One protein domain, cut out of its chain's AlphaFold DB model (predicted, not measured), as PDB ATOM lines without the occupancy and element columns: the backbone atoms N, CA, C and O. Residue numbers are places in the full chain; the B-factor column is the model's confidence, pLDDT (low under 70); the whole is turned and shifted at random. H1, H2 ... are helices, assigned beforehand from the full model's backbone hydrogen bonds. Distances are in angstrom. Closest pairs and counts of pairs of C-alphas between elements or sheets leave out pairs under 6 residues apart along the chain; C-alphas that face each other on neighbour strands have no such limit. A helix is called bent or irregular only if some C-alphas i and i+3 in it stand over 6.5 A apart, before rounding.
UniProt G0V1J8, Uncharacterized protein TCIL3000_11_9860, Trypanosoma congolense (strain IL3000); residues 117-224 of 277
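AT A GLANCE: This is residues 117 to 224 of the 277 residues of the protein "Uncharacterized protein TCIL3000_11_9860" of Trypanosoma congolense (strain IL3000) (UniProt G0V1J8). Two groups of helices join in a compact, rounded body: H1, H5 and H6 stand in a triangle, with H1 and H6 side by side, and next to them H2 and H4 lie side by side, with H7 packed on H2 on the other side from H4. H6 joins the groups, since it packs on H1 and also on H2 and the short H3, while a long stretch, residues 173 to 184, leads from H4 back to H5. The printed part has 108 residues with seven named helices, H1 to H7 in order along the chain, and no named strand; the class is all helix. The radius of gyration of the C-alphas is 13.0 A, and the C-alphas span 34 by 30 by 26 A.

IN THESE COORDINATES: H1, residues 117 to 132, is the longest helix by residues; it begins at C-alpha 117 at (117.664, 204.727, 198.119) and is 23.0 A long. H2, residues 139 to 152, is 19.9 A long and irregular, with C-alphas 148 and 151 7.5 A apart. H3, residues 154 to 157, is followed by H4, residues 163 to 172, 14.4 A long. H5, residues 185 to 198, is 21.1 A long and only just irregular, with C-alphas 194 and 197 6.8 A apart. H6, residues 202 to 212, is 15.4 A long and ends at C-alpha 212 at (112.085, 190.617, 205.459). H7, residues 219 to 223, ends at C-alpha 223 at (101.107, 183.799, 217.454).

HOW THE PARTS SIT: H2 and H6 are the hubs, touching three helices each. H1 touches H6 at a shallow tilt of 13 degrees, the same way, closest at the C-alphas of Ala 121 and Val 206, 6.0 A. H1 touches H5 at 37 degrees, only just a steep tilt, opposite ways, closest at the C-alphas of Val 122 and Val 189, 6.5 A. H5 and H6 are close but not clearly touching. H2 touches H6 at a steep tilt of 64 degrees, closest at the C-alphas of Asn 149 and Ser 212, 5.4 A. H2 touches H4 at a shallow tilt of 29 degrees, opposite ways, closest at the C-alphas of Ala 150 and Arg 163, 5.6 A. H7 touches H2, closest at the C-alphas of Leu 145 and Tyr 221, 5.6 A. H3 touches H6, closest at the C-alphas of Pro 154 and Val 208, 5.8 A. Among the pairs that are apart are H2 and H5, and H4 and H6. Every O i to N i+4 pair is within hydrogen-bond range in H1, H4, H6 and H7; H2 and H5 have 8 of 10 each, and H3 is too short for such a pair.

THE WHOLE: The two C-alphas farthest apart are those of Gly 135 and Gly 159, 35.4 A. The printed part has no cut. The link from H4 to H5 is long, with 12 residues, and in it residues 182 to 183 pair antiparallel with residues 137 to 138. The mean pLDDT of the printed part is 92.1; residues 223 to 224 are under 70.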
ATOM      1  N   THR A 117     118.626 205.754 198.554       97.88
ATOM      2  CA  THR A 117     117.664 204.727 198.119       97.88
ATOM      3  C   THR A 117     117.513 203.619 199.162       97.88
ATOM      4  O   THR A 117     116.399 203.246 199.530       97.88
ATOM      5  N   ARG A 118     118.643 203.132 199.687       98.44
ATOM      6  CA  ARG A 118     118.693 202.091 200.717       98.44
ATOM      7  C   ARG A 118     118.146 202.600 202.046       98.44
ATOM      8  O   ARG A 118     117.322 201.926 202.660       98.44
ATOM      9  N   LEU A 119     118.541 203.809 202.447       98.19
ATOM     10  CA  LEU A 119     118.066 204.429 203.686       98.19
ATOM     11  C   LEU A 119     116.546 204.621 203.676       98.19
ATOM     12  O   LEU A 119     115.881 204.278 204.651       98.19
ATOM     13  N   ASN A 120     115.986 205.101 202.563       98.25
ATOM     14  CA  ASN A 120     114.542 205.266 202.414       98.25
ATOM     15  C   ASN A 120     113.802 203.934 202.568       98.25
ATOM     16  O   ASN A 120     112.821 203.877 203.301       98.25
ATOM     17  N   ALA A 121     114.292 202.851 201.955       98.56
ATOM     18  CA  ALA A 121     113.677 201.532 202.104       98.56
ATOM     19  C   ALA A 121     113.662 201.053 203.567       98.56
ATOM     20  O   ALA A 121     112.650 200.532 204.033       98.56
ATOM     21  N   VAL A 122     114.757 201.272 204.304       98.62
ATOM     22  CA  VAL A 122     114.869 200.920 205.729       98.62
ATOM     23  C   VAL A 122     113.902 201.741 206.582       98.62
ATOM     24  O   VAL A 122     113.180 201.174 207.401       98.62
ATOM     25  N   ILE A 123     113.853 203.059 206.371       98.25
ATOM     26  CA  ILE A 123     112.947 203.955 207.102       98.25
ATOM     27  C   ILE A 123     111.489 203.581 206.827       98.25
ATOM     28  O   ILE A 123     110.711 203.460 207.769       98.25
ATOM     29  N   THR A 124     111.116 203.360 205.564       98.00
ATOM     30  CA  THR A 124     109.749 202.969 205.195       98.00
ATOM     31  C   THR A 124     109.353 201.638 205.828       98.00
ATOM     32  O   THR A 124     108.260 201.542 206.382       98.00
ATOM     33  N   ALA A 125     110.235 200.634 205.806       98.19
ATOM     34  CA  ALA A 125     109.970 199.359 206.467       98.19
ATOM     35  C   ALA A 125     109.752 199.548 207.975       98.19
ATOM     36  O   ALA A 125     108.771 199.056 208.525       98.19
ATOM     37  N   PHE A 126     110.606 200.326 208.647       98.12
ATOM     38  CA  PHE A 126     110.461 200.548 210.085       98.12
ATOM     39  C   PHE A 126     109.206 201.351 210.449       98.12
ATOM     40  O   PHE A 126     108.548 201.055 211.442       98.12
ATOM     41  N   GLN A 127     108.817 202.331 209.628       97.06
ATOM     42  CA  GLN A 127     107.561 203.066 209.807       97.06
ATOM     43  C   GLN A 127     106.344 202.138 209.750       97.06
ATOM     44  O   GLN A 127     105.426 202.295 210.552       97.06
ATOM     45  N   GLN A 128     106.345 201.153 208.847       95.50
ATOM     46  CA  GLN A 128     105.288 200.140 208.796       95.50
ATOM     47  C   GLN A 128     105.257 199.298 210.075       95.50
ATOM     48  O   GLN A 128     104.179 199.087 210.623       95.50
ATOM     49  N   LEU A 129     106.422 198.900 210.599       95.25
ATOM     50  CA  LEU A 129     106.509 198.180 211.875       95.25
ATOM     51  C   LEU A 129     105.972 199.007 213.049       95.25
ATOM     52  O   LEU A 129     105.274 198.465 213.898       95.25
ATOM     53  N   ILE A 130     106.254 200.315 213.094       92.25
ATOM     54  CA  ILE A 130     105.719 201.215 214.130       92.25
ATOM     55  C   ILE A 130     104.191 201.285 214.051       92.25
ATOM     56  O   ILE A 130     103.528 201.221 215.084       92.25
ATOM     57  N   ILE A 131     103.632 201.446 212.846       89.06
ATOM     58  CA  ILE A 131     102.176 201.521 212.643       89.06
ATOM     59  C   ILE A 131     101.519 200.215 213.097       89.06
ATOM     60  O   ILE A 131     100.548 200.248 213.850       89.06
ATOM     61  N   GLU A 132     102.085 199.083 212.687       87.81
ATOM     62  CA  GLU A 132     101.607 197.748 213.041       87.81
ATOM     63  C   GLU A 132     101.704 197.465 214.548       87.81
ATOM     64  O   GLU A 132     100.799 196.884 215.143       87.81
ATOM     65  N   GLY A 133     102.779 197.929 215.184       85.06
ATOM     66  CA  GLY A 133     103.006 197.817 216.624       85.06
ATOM     67  C   GLY A 133     102.295 198.883 217.468       85.06
ATOM     68  O   GLY A 133     102.591 199.025 218.651       85.06
ATOM     69  N   GLY A 134     101.379 199.670 216.891       86.06
ATOM     70  CA  GLY A 134     100.590 200.653 217.643       86.06
ATOM     71  C   GLY A 134     101.396 201.835 218.196       86.06
ATOM     72  O   GLY A 134     101.005 202.430 219.199       86.06
ATOM     73  N   GLY A 135     102.510 202.192 217.550       86.50
ATOM     74  CA  GLY A 135     103.365 203.326 217.917       86.50
ATOM     75  C   GLY A 135     104.734 202.945 218.490       86.50
ATOM     76  O   GLY A 135     105.581 203.823 218.650       86.50
ATOM     77  N   SER A 136     104.989 201.661 218.743       91.19
ATOM     78  CA  SER A 136     106.292 201.143 219.177       91.19
ATOM     79  C   SER A 136     106.600 199.802 218.524       91.19
ATOM     80  O   SER A 136     105.691 199.078 218.140       91.19
ATOM     81  N   VAL A 137     107.882 199.454 218.414       94.62
ATOM     82  CA  VAL A 137     108.309 198.147 217.902       94.62
ATOM     83  C   VAL A 137     108.953 197.365 219.035       94.62
ATOM     84  O   VAL A 137     110.016 197.747 219.527       94.62
ATOM     85  N   ASP A 138     108.324 196.265 219.437       93.56
ATOM     86  CA  ASP A 138     108.912 195.307 220.369       93.56
ATOM     87  C   ASP A 138     109.780 194.299 219.612       93.56
ATOM     88  O   ASP A 138     109.413 193.785 218.550       93.56
ATOM     89  N   TYR A 139     110.949 193.984 220.165       94.25
ATOM     90  CA  TYR A 139     111.901 193.073 219.536       94.25
ATOM     91  C   TYR A 139     111.314 191.671 219.320       94.25
ATOM     92  O   TYR A 139     111.627 191.030 218.320       94.25
ATOM     93  N   GLY A 140     110.461 191.190 220.233       92.25
ATOM     94  CA  GLY A 140     109.797 189.892 220.096       92.25
ATOM     95  C   GLY A 140     108.918 189.810 218.847       92.25
ATOM     96  O   GLY A 140     109.059 188.873 218.061       92.25
ATOM     97  N   ASP A 141     108.077 190.818 218.626       91.12
ATOM     98  CA  ASP A 141     107.183 190.874 217.466       91.12
ATOM     99  C   ASP A 141     107.955 191.110 216.166       91.12
ATOM    100  O   ASP A 141     107.676 190.461 215.154       91.12
ATOM    101  N   MET A 142     108.990 191.957 216.209       95.12
ATOM    102  CA  MET A 142     109.914 192.143 215.090       95.12
ATOM    103  C   MET A 142     110.595 190.820 214.709       95.12
ATOM    104  O   MET A 142     110.638 190.457 213.534       95.12
ATOM    105  N   LEU A 143     111.091 190.062 215.691       94.50
ATOM    106  CA  LEU A 143     111.704 188.756 215.453       94.50
ATOM    107  C   LEU A 143     110.698 187.759 214.870       94.50
ATOM    108  O   LEU A 143     111.026 187.063 213.912       94.50
ATOM    109  N   ASN A 144     109.484 187.693 215.415       92.81
ATOM    110  CA  ASN A 144     108.445 186.796 214.919       92.81
ATOM    111  C   ASN A 144     108.089 187.090 213.455       92.81
ATOM    112  O   ASN A 144     107.971 186.165 212.649       92.81
ATOM    113  N   LEU A 145     107.971 188.370 213.095       95.00
ATOM    114  CA  LEU A 145     107.721 188.783 211.716       95.00
ATOM    115  C   LEU A 145     108.895 188.429 210.794       95.00
ATOM    116  O   LEU A 145     108.682 187.890 209.708       95.00
ATOM    117  N   PHE A 146     110.134 188.659 211.240       95.94
ATOM    118  CA  PHE A 146     111.322 188.261 210.485       95.94
ATOM    119  C   PHE A 146     111.354 186.742 210.249       95.94
ATOM    120  O   PHE A 146     111.574 186.293 209.128       95.94
ATOM    121  N   GLN A 147     111.074 185.935 211.280       94.31
ATOM    122  CA  GLN A 147     111.011 184.472 211.175       94.31
ATOM    123  C   GLN A 147     109.913 184.003 210.218       94.31
ATOM    124  O   GLN A 147     110.126 183.057 209.456       94.31
ATOM    125  N   PHE A 148     108.752 184.659 210.242       93.75
ATOM    126  CA  PHE A 148     107.655 184.380 209.321       93.75
ATOM    127  C   PHE A 148     108.077 184.612 207.862       93.75
ATOM    128  O   PHE A 148     107.796 183.784 206.996       93.75
ATOM    129  N   ASN A 149     108.823 185.690 207.611       95.81
ATOM    130  CA  ASN A 149     109.299 186.071 206.284       95.81
ATOM    131  C   ASN A 149     110.628 185.422 205.866       95.81
ATOM    132  O   ASN A 149     111.048 185.595 204.725       95.81
ATOM    133  N   ALA A 150     111.291 184.659 206.739       95.06
ATOM    134  CA  ALA A 150     112.648 184.162 206.501       95.06
ATOM    135  C   ALA A 150     112.785 183.308 205.227       95.06
ATOM    136  O   ALA A 150     113.815 183.361 204.565       95.06
ATOM    137  N   ALA A 151     111.742 182.562 204.843       92.88
ATOM    138  CA  ALA A 151     111.737 181.786 203.597       92.88
ATOM    139  C   ALA A 151     111.721 182.661 202.328       92.88
ATOM    140  O   ALA A 151     112.149 182.211 201.273       92.88
ATOM    141  N   CYS A 152     111.243 183.902 202.439       95.31
ATOM    142  CA  CYS A 152     111.219 184.899 201.370       95.31
ATOM    143  C   CYS A 152     112.467 185.796 201.390       95.31
ATOM    144  O   CYS A 152     112.539 186.768 200.635       95.31
ATOM    145  N   HIS A 153     113.417 185.552 202.302       96.75
ATOM    146  CA  HIS A 153     114.660 186.305 202.322       96.75
ATOM    147  C   HIS A 153     115.432 186.008 201.027       96.75
ATOM    148  O   HIS A 153     115.643 184.833 200.723       96.75
ATOM    149  N   PRO A 154     115.905 187.022 200.283       96.75
ATOM    150  CA  PRO A 154     116.530 186.789 198.984       96.75
ATOM    151  C   PRO A 154     117.702 185.792 199.010       96.75
ATOM    152  O   PRO A 154     117.803 184.944 198.133       96.75
ATOM    153  N   ASP A 155     118.559 185.824 200.042       94.06
ATOM    154  CA  ASP A 155     119.669 184.855 200.166       94.06
ATOM    155  C   ASP A 155     119.188 183.414 200.432       94.06
ATOM    156  O   ASP A 155     119.916 182.465 200.150       94.06
ATOM    157  N   VAL A 156     117.975 183.242 200.971       95.19
ATOM    158  CA  VAL A 156     117.353 181.925 201.183       95.19
ATOM    159  C   VAL A 156     116.734 181.415 199.888       95.19
ATOM    160  O   VAL A 156     116.915 180.250 199.543       95.19
ATOM    161  N   GLU A 157     116.057 182.283 199.136       96.50
ATOM    162  CA  GLU A 157     115.497 181.938 197.822       96.50
ATOM    163  C   GLU A 157     116.587 181.550 196.817       96.50
ATOM    164  O   GLU A 157     116.409 180.605 196.050       96.50
ATOM    165  N   ASP A 158     117.735 182.228 196.871       95.25
ATOM    166  CA  ASP A 158     118.896 181.912 196.036       95.25
ATOM    167  C   ASP A 158     119.689 180.691 196.546       95.25
ATOM    168  O   ASP A 158     120.648 180.262 195.904       95.25
ATOM    169  N   GLY A 159     119.317 180.125 197.702       93.06
ATOM    170  CA  GLY A 159     119.980 178.964 198.301       93.06
ATOM    171  C   GLY A 159     121.386 179.240 198.844       93.06
ATOM    172  O   GLY A 159     122.156 178.300 199.035       93.06
ATOM    173  N   ILE A 160     121.735 180.508 199.085       92.06
ATOM    174  CA  ILE A 160     123.032 180.928 199.641       92.06
ATOM    175  C   ILE A 160     123.105 180.589 201.135       92.06
ATOM    176  O   ILE A 160     124.155 180.182 201.628       92.06
ATOM    177  N   VAL A 161     121.989 180.759 201.848       87.88
ATOM    178  CA  VAL A 161     121.831 180.394 203.263       87.88
ATOM    179  C   VAL A 161     120.502 179.681 203.475       87.88
ATOM    180  O   VAL A 161     119.535 179.899 202.748       87.88
ATOM    181  N   SER A 162     120.421 178.845 204.499       87.81
ATOM    182  CA  SER A 162     119.158 178.256 204.943       87.81
ATOM    183  C   SER A 162     118.291 179.266 205.705       87.81
ATOM    184  O   SER A 162     118.753 180.291 206.221       87.81
ATOM    185  N   ARG A 163     117.002 178.940 205.827       89.06
ATOM    186  CA  ARG A 163     116.049 179.686 206.657       89.06
ATOM    187  C   ARG A 163     116.517 179.750 208.115       89.06
ATOM    188  O   ARG A 163     116.403 180.784 208.766       89.06
ATOM    189  N   GLU A 164     117.025 178.644 208.639       84.94
ATOM    190  CA  GLU A 164     117.484 178.537 210.020       84.94
ATOM    191  C   GLU A 164     118.726 179.406 210.255       84.94
ATOM    192  O   GLU A 164     118.792 180.112 211.263       84.94
ATOM    193  N   GLU A 165     119.664 179.421 209.304       81.38
ATOM    194  CA  GLU A 165     120.864 180.261 209.362       81.38
ATOM    195  C   GLU A 165     120.523 181.749 209.314       81.38
ATOM    196  O   GLU A 165     121.043 182.507 210.131       81.38
ATOM    197  N   VAL A 166     119.618 182.194 208.430       90.00
ATOM    198  CA  VAL A 166     119.269 183.625 208.367       90.00
ATOM    199  C   VAL A 166     118.567 184.103 209.644       90.00
ATOM    200  O   VAL A 166     118.809 185.222 210.102       90.00
ATOM    201  N   ILE A 167     117.752 183.247 210.271       89.38
ATOM    202  CA  ILE A 167     117.117 183.534 211.566       89.38
ATOM    203  C   ILE A 167     118.164 183.583 212.684       89.38
ATOM    204  O   ILE A 167     118.131 184.496 213.516       89.38
ATOM    205  N   PHE A 168     119.091 182.622 212.716       85.06
ATOM    206  CA  PHE A 168     120.180 182.595 213.693       85.06
ATOM    207  C   PHE A 168     121.025 183.860 213.617       85.06
ATOM    208  O   PHE A 168     121.274 184.518 214.632       85.06
ATOM    209  N   ASP A 169     121.425 184.216 212.407       88.25
ATOM    210  CA  ASP A 169     122.233 185.385 212.122       88.25
ATOM    211  C   ASP A 169     121.515 186.664 212.547       88.25
ATOM    212  O   ASP A 169     122.102 187.482 213.263       88.25
ATOM    213  N   PHE A 170     120.223 186.790 212.233       94.88
ATOM    214  CA  PHE A 170     119.406 187.908 212.692       94.88
ATOM    215  C   PHE A 170     119.390 188.015 214.221       94.88
ATOM    216  O   PHE A 170     119.730 189.068 214.751       94.88
ATOM    217  N   ILE A 171     119.095 186.935 214.952       89.25
ATOM    218  CA  ILE A 171     119.062 186.949 216.427       89.25
ATOM    219  C   ILE A 171     120.412 187.389 217.009       89.25
ATOM    220  O   ILE A 171     120.470 188.215 217.924       89.25
ATOM    221  N   ASN A 172     121.514 186.888 216.450       87.69
ATOM    222  CA  ASN A 172     122.859 187.247 216.891       87.69
ATOM    223  C   ASN A 172     123.227 188.703 216.595       87.69
ATOM    224  O   ASN A 172     124.185 189.214 217.183       87.69
ATOM    225  N   CYS A 173     122.502 189.386 215.715       92.94
ATOM    226  CA  CYS A 173     122.747 190.785 215.412       92.94
ATOM    227  C   CYS A 173     122.199 191.746 216.471       92.94
ATOM    228  O   CYS A 173     122.579 192.911 216.427       92.94
ATOM    229  N   TRP A 174     121.390 191.312 217.442       92.94
ATOM    230  CA  TRP A 174     120.748 192.198 218.427       92.94
ATOM    231  C   TRP A 174     121.219 191.912 219.866       92.94
ATOM    232  O   TRP A 174     120.471 191.359 220.677       92.94
ATOM    233  N   PRO A 175     122.479 192.246 220.218       86.62
ATOM    234  CA  PRO A 175     123.041 191.904 221.521       86.62
ATOM    235  C   PRO A 175     122.271 192.562 222.671       86.62
ATOM    236  O   PRO A 175     122.022 193.765 222.670       86.62
ATOM    237  N   GLY A 176     121.939 191.770 223.691       83.31
ATOM    238  CA  GLY A 176     121.256 192.255 224.893       83.31
ATOM    239  C   GLY A 176     119.759 192.526 224.723       83.31
ATOM    240  O   GLY A 176     119.117 192.890 225.706       83.31
ATOM    241  N   MET A 177     119.194 192.310 223.531       86.25
ATOM    242  CA  MET A 177     117.754 192.409 223.302       86.25
ATOM    243  C   MET A 177     117.027 191.158 223.798       86.25
ATOM    244  O   MET A 177     117.496 190.028 223.655       86.25
ATOM    245  N   ASN A 178     115.852 191.368 224.375       85.38
ATOM    246  CA  ASN A 178     114.900 190.322 224.734       85.38
ATOM    247  C   ASN A 178     113.515 190.666 224.167       85.38
ATOM    248  O   ASN A 178     113.326 191.748 223.626       85.38
ATOM    249  N   ALA A 179     112.544 189.757 224.285       82.31
ATOM    250  CA  ALA A 179     111.231 189.931 223.659       82.31
ATOM    251  C   ALA A 179     110.502 191.228 224.065       82.31
ATOM    252  O   ALA A 179     109.776 191.775 223.247       82.31
ATOM    253  N   ALA A 180     110.734 191.727 225.284       81.75
ATOM    254  CA  ALA A 180     110.137 192.957 225.809       81.75
ATOM    255  C   ALA A 180     111.010 194.208 225.584       81.75
ATOM    256  O   ALA A 180     110.703 195.282 226.093       81.75
ATOM    257  N   SER A 181     112.148 194.072 224.899       90.81
ATOM    258  CA  SER A 181     112.992 195.216 224.551       90.81
ATOM    259  C   SER A 181     112.380 195.975 223.384       90.81
ATOM    260  O   SER A 181     112.052 195.374 222.365       90.81
ATOM    261  N   SER A 182     112.282 197.295 223.517       94.31
ATOM    262  CA  SER A 182     111.848 198.158 222.423       94.31
ATOM    263  C   SER A 182     112.999 198.413 221.450       94.31
ATOM    264  O   SER A 182     114.142 198.634 221.858       94.31
ATOM    265  N   VAL A 183     112.689 198.379 220.159       96.56
ATOM    266  CA  VAL A 183     113.600 198.700 219.065       96.56
ATOM    267  C   VAL A 183     113.319 200.128 218.620       96.56
ATOM    268  O   VAL A 183     112.179 200.477 218.322       96.56
ATOM    269  N   THR A 184     114.355 200.963 218.561       96.56
ATOM    270  CA  THR A 184     114.238 202.333 218.045       96.56
ATOM    271  C   THR A 184     114.585 202.398 216.559       96.56
ATOM    272  O   THR A 184     115.276 201.526 216.024       96.56
ATOM    273  N   THR A 185     114.156 203.476 215.895       96.25
ATOM    274  CA  THR A 185     114.518 203.750 214.497       96.25
ATOM    275  C   THR A 185     116.031 203.756 214.304       96.25
ATOM    276  O   THR A 185     116.523 203.153 213.356       96.25
ATOM    277  N   ASP A 186     116.779 204.365 215.228       96.25
ATOM    278  CA  ASP A 186     118.238 204.468 215.136       96.25
ATOM    279  C   ASP A 186     118.917 203.097 215.218       96.25
ATOM    280  O   ASP A 186     119.830 202.821 214.442       96.25
ATOM    281  N   MET A 187     118.430 202.199 216.083       96.69
ATOM    282  CA  MET A 187     118.948 200.830 216.171       96.69
ATOM    283  C   MET A 187     118.690 200.041 214.881       96.69
ATOM    284  O   MET A 187     119.566 199.319 214.400       96.69
ATOM    285  N   PHE A 188     117.491 200.178 214.311       97.94
ATOM    286  CA  PHE A 188     117.106 199.488 213.082       97.94
ATOM    287  C   PHE A 188     117.859 200.016 211.857       97.94
ATOM    288  O   PHE A 188     118.367 199.238 211.046       97.94
ATOM    289  N   VAL A 189     118.014 201.339 211.759       97.62
ATOM    290  CA  VAL A 189     118.842 201.979 210.734       97.62
ATOM    291  C   VAL A 189     120.302 201.567 210.893       97.62
ATOM    292  O   VAL A 189     120.942 201.231 209.898       97.62
ATOM    293  N   ALA A 190     120.839 201.518 212.114       96.69
ATOM    294  CA  ALA A 190     122.211 201.080 212.355       96.69
ATOM    295  C   ALA A 190     122.438 199.613 211.961       96.69
ATOM    296  O   ALA A 190     123.438 199.320 211.306       96.69
ATOM    297  N   TYR A 191     121.496 198.714 212.271       97.88
ATOM    298  CA  TYR A 191     121.538 197.317 211.822       97.88
ATOM    299  C   TYR A 191     121.670 197.218 210.295       97.88
ATOM    300  O   TYR A 191     122.570 196.551 209.786       97.88
ATOM    301  N   TYR A 192     120.847 197.953 209.549       98.31
ATOM    302  CA  TYR A 192     120.921 197.952 208.089       98.31
ATOM    303  C   TYR A 192     122.102 198.755 207.521       98.31
ATOM    304  O   TYR A 192     122.586 198.442 206.431       98.31
ATOM    305  N   THR A 193     122.623 199.734 208.264       97.38
ATOM    306  CA  THR A 193     123.881 200.438 207.943       97.38
ATOM    307  C   THR A 193     125.068 199.495 208.006       97.38
ATOM    308  O   THR A 193     125.983 199.616 207.196       97.38
ATOM    309  N   ASP A 194     125.034 198.526 208.915       97.25
ATOM    310  CA  ASP A 194     126.046 197.478 208.999       97.25
ATOM    311  C   ASP A 194     125.923 196.442 207.863       97.25
ATOM    312  O   ASP A 194     126.926 195.879 207.439       97.25
ATOM    313  N   ILE A 195     124.728 196.198 207.321       97.12
ATOM    314  CA  ILE A 195     124.523 195.201 206.248       97.12
ATOM    315  C   ILE A 195     124.793 195.784 204.858       97.12
ATOM    316  O   ILE A 195     125.344 195.111 203.986       97.12
ATOM    317  N   SER A 196     124.434 197.052 204.645       97.50
ATOM    318  CA  SER A 196     124.518 197.715 203.339       97.50
ATOM    319  C   SER A 196     125.878 197.559 202.634       97.50
ATOM    320  O   SER A 196     125.879 197.243 201.444       97.50
ATOM    321  N   PRO A 197     127.043 197.716 203.296       95.75
ATOM    322  CA  PRO A 197     128.344 197.628 202.629       95.75
ATOM    323  C   PRO A 197     128.633 196.294 201.930       95.75
ATOM    324  O   PRO A 197     129.480 196.273 201.041       95.75
ATOM    325  N   ALA A 198     127.965 195.210 202.335       94.62
ATOM    326  CA  ALA A 198     128.140 193.881 201.759       94.62
ATOM    327  C   ALA A 198     127.168 193.580 200.604       94.62
ATOM    328  O   ALA A 198     127.300 192.552 199.950       94.62
ATOM    329  N   SER A 199     126.172 194.438 200.356       94.56
ATOM    330  CA  SER A 199     125.208 194.230 199.271       94.56
ATOM    331  C   SER A 199     125.719 194.783 197.945       94.56
ATOM    332  O   SER A 199     126.012 195.977 197.833       94.56
ATOM    333  N   GLU A 200     125.735 193.915 196.936       91.00
ATOM    334  CA  GLU A 200     126.281 194.168 195.597       91.00
ATOM    335  C   GLU A 200     125.523 195.250 194.813       91.00
ATOM    336  O   GLU A 200     126.125 195.968 194.018       91.00
ATOM    337  N   SER A 201     124.215 195.402 195.052       96.25
ATOM    338  CA  SER A 201     123.380 196.413 194.397       96.25
ATOM    339  C   SER A 201     122.307 196.991 195.319       96.25
ATOM    340  O   SER A 201     121.944 196.405 196.348       96.25
ATOM    341  N   ASP A 202     121.797 198.164 194.947       97.75
ATOM    342  CA  ASP A 202     120.713 198.835 195.667       97.75
ATOM    343  C   ASP A 202     119.415 198.034 195.561       97.75
ATOM    344  O   ASP A 202     118.718 197.867 196.558       97.75
ATOM    345  N   GLU A 203     119.128 197.461 194.393       97.75
ATOM    346  CA  GLU A 203     117.944 196.635 194.151       97.75
ATOM    347  C   GLU A 203     117.956 195.393 195.041       97.75
ATOM    348  O   GLU A 203     116.936 195.048 195.645       97.75
ATOM    349  N   ARG A 204     119.122 194.743 195.170       96.38
ATOM    350  CA  ARG A 204     119.287 193.573 196.033       96.38
ATOM    351  C   ARG A 204     119.048 193.935 197.492       96.38
ATOM    352  O   ARG A 204     118.284 193.254 198.173       96.38
ATOM    353  N   PHE A 205     119.663 195.020 197.959       98.25
ATOM    354  CA  PHE A 205     119.494 195.487 199.332       98.25
ATOM    355  C   PHE A 205     118.033 195.844 199.637       98.25
ATOM    356  O   PHE A 205     117.482 195.419 200.652       98.25
ATOM    357  N   VAL A 206     117.381 196.593 198.743       98.50
ATOM    358  CA  VAL A 206     115.973 196.981 198.896       98.50
ATOM    359  C   VAL A 206     115.075 195.744 198.936       98.50
ATOM    360  O   VAL A 206     114.193 195.676 199.790       98.50
ATOM    361  N   ALA A 207     115.328 194.742 198.087       97.81
ATOM    362  CA  ALA A 207     114.593 193.481 198.117       97.81
ATOM    363  C   ALA A 207     114.765 192.740 199.454       97.81
ATOM    364  O   ALA A 207     113.777 192.255 200.002       97.81
ATOM    365  N   VAL A 208     115.983 192.702 200.013       97.75
ATOM    366  CA  VAL A 208     116.243 192.110 201.339       97.75
ATOM    367  C   VAL A 208     115.410 192.803 202.413       97.75
ATOM    368  O   VAL A 208     114.712 192.127 203.170       97.75
ATOM    369  N   VAL A 209     115.429 194.138 202.460       98.38
ATOM    370  CA  VAL A 209     114.648 194.912 203.438       98.38
ATOM    371  C   VAL A 209     113.152 194.643 203.258       98.38
ATOM    372  O   VAL A 209     112.486 194.211 204.192       98.38
ATOM    373  N   GLN A 210     112.612 194.839 202.055       97.75
ATOM    374  CA  GLN A 210     111.171 194.740 201.813       97.75
ATOM    375  C   GLN A 210     110.620 193.335 202.065       97.75
ATOM    376  O   GLN A 210     109.551 193.195 202.658       97.75
ATOM    377  N   ARG A 211     111.336 192.289 201.636       97.25
ATOM    378  CA  ARG A 211     110.872 190.906 201.819       97.25
ATOM    379  C   ARG A 211     110.963 190.455 203.271       97.25
ATOM    380  O   ARG A 211     110.093 189.709 203.702       97.25
ATOM    381  N   SER A 212     111.939 190.948 204.034       97.25
ATOM    382  CA  SER A 212     112.085 190.617 205.459       97.25
ATOM    383  C   SER A 212     110.953 191.182 206.329       97.25
ATOM    384  O   SER A 212     110.625 190.599 207.362       97.25
ATOM    385  N   TRP A 213     110.328 192.290 205.912       97.19
ATOM    386  CA  TRP A 213     109.359 193.046 206.726       97.19
ATOM    387  C   TRP A 213     107.958 193.124 206.124       97.19
ATOM    388  O   TRP A 213     107.181 194.012 206.466       97.19
ATOM    389  N   LYS A 214     107.606 192.194 205.234       95.12
ATOM    390  CA  LYS A 214     106.248 192.118 204.696       95.12
ATOM    391  C   LYS A 214     105.265 191.756 205.811       95.12
ATOM    392  O   LYS A 214     105.364 190.675 206.385       95.12
ATOM    393  N   ILE A 215     104.304 192.635 206.081       92.38
ATOM    394  CA  ILE A 215     103.238 192.388 207.058       92.38
ATOM    395  C   ILE A 215     102.159 191.514 206.390       92.38
ATOM    396  O   ILE A 215     101.623 191.910 205.350       92.38
ATOM    397  N   PRO A 216     101.867 190.307 206.909       88.38
ATOM    398  CA  PRO A 216     100.782 189.475 206.398       88.38
ATOM    399  C   PRO A 216      99.410 190.048 206.783       88.38
ATOM    400  O   PRO A 216      99.276 190.750 207.775       88.38
ATOM    401  N   GLU A 217      98.361 189.682 206.043       84.12
ATOM    402  CA  GLU A 217      96.979 190.130 206.314       84.12
ATOM    403  C   GLU A 217      96.409 189.629 207.654       84.12
ATOM    404  O   GLU A 217      95.359 190.086 208.096       84.12
ATOM    405  N   THR A 218      97.072 188.659 208.286       81.94
ATOM    406  CA  THR A 218      96.624 188.045 209.538       81.94
ATOM    407  C   THR A 218      97.717 188.118 210.594       81.94
ATOM    408  O   THR A 218      98.899 187.967 210.287       81.94
ATOM    409  N   ASP A 219      97.316 188.213 211.861       78.31
ATOM    410  CA  ASP A 219      98.211 188.211 213.028       78.31
ATOM    411  C   ASP A 219      98.887 186.849 213.301       78.31
ATOM    412  O   ASP A 219      99.422 186.613 214.385       78.31
ATOM    413  N   ALA A 220      98.893 185.926 212.334       73.19
ATOM    414  CA  ALA A 220      99.476 184.594 212.481       73.19
ATOM    415  C   ALA A 220     100.937 184.648 212.964       73.19
ATOM    416  O   ALA A 220     101.346 183.844 213.807       73.19
ATOM    417  N   TYR A 221     101.703 185.638 212.497       76.44
ATOM    418  CA  TYR A 221     103.087 185.852 212.918       76.44
ATOM    419  C   TYR A 221     103.211 186.253 214.400       76.44
ATOM    420  O   TYR A 221     104.140 185.804 215.063       76.44
ATOM    421  N   LYS A 222     102.251 186.991 214.977       73.75
ATOM    422  CA  LYS A 222     102.237 187.332 216.417       73.75
ATOM    423  C   LYS A 222     102.025 186.097 217.298       73.75
ATOM    424  O   LYS A 222     102.408 186.072 218.465       73.75
ATOM    425  N   THR A 223     101.429 185.042 216.739       61.69
ATOM    426  CA  THR A 223     101.107 183.799 217.454       61.69
ATOM    427  C   THR A 223     102.156 182.700 217.322       61.69
ATOM    428  O   THR A 223     101.882 181.576 217.750       61.69
ATOM    429  N   VAL A 224     103.344 182.988 216.767       53.59
ATOM    430  CA  VAL A 224     104.449 182.019 216.661       53.59
ATOM    431  C   VAL A 224     104.952 181.667 218.067       53.59
ATOM    432  O   VAL A 224     105.952 182.163 218.577       53.59
TER     433      VAL A 224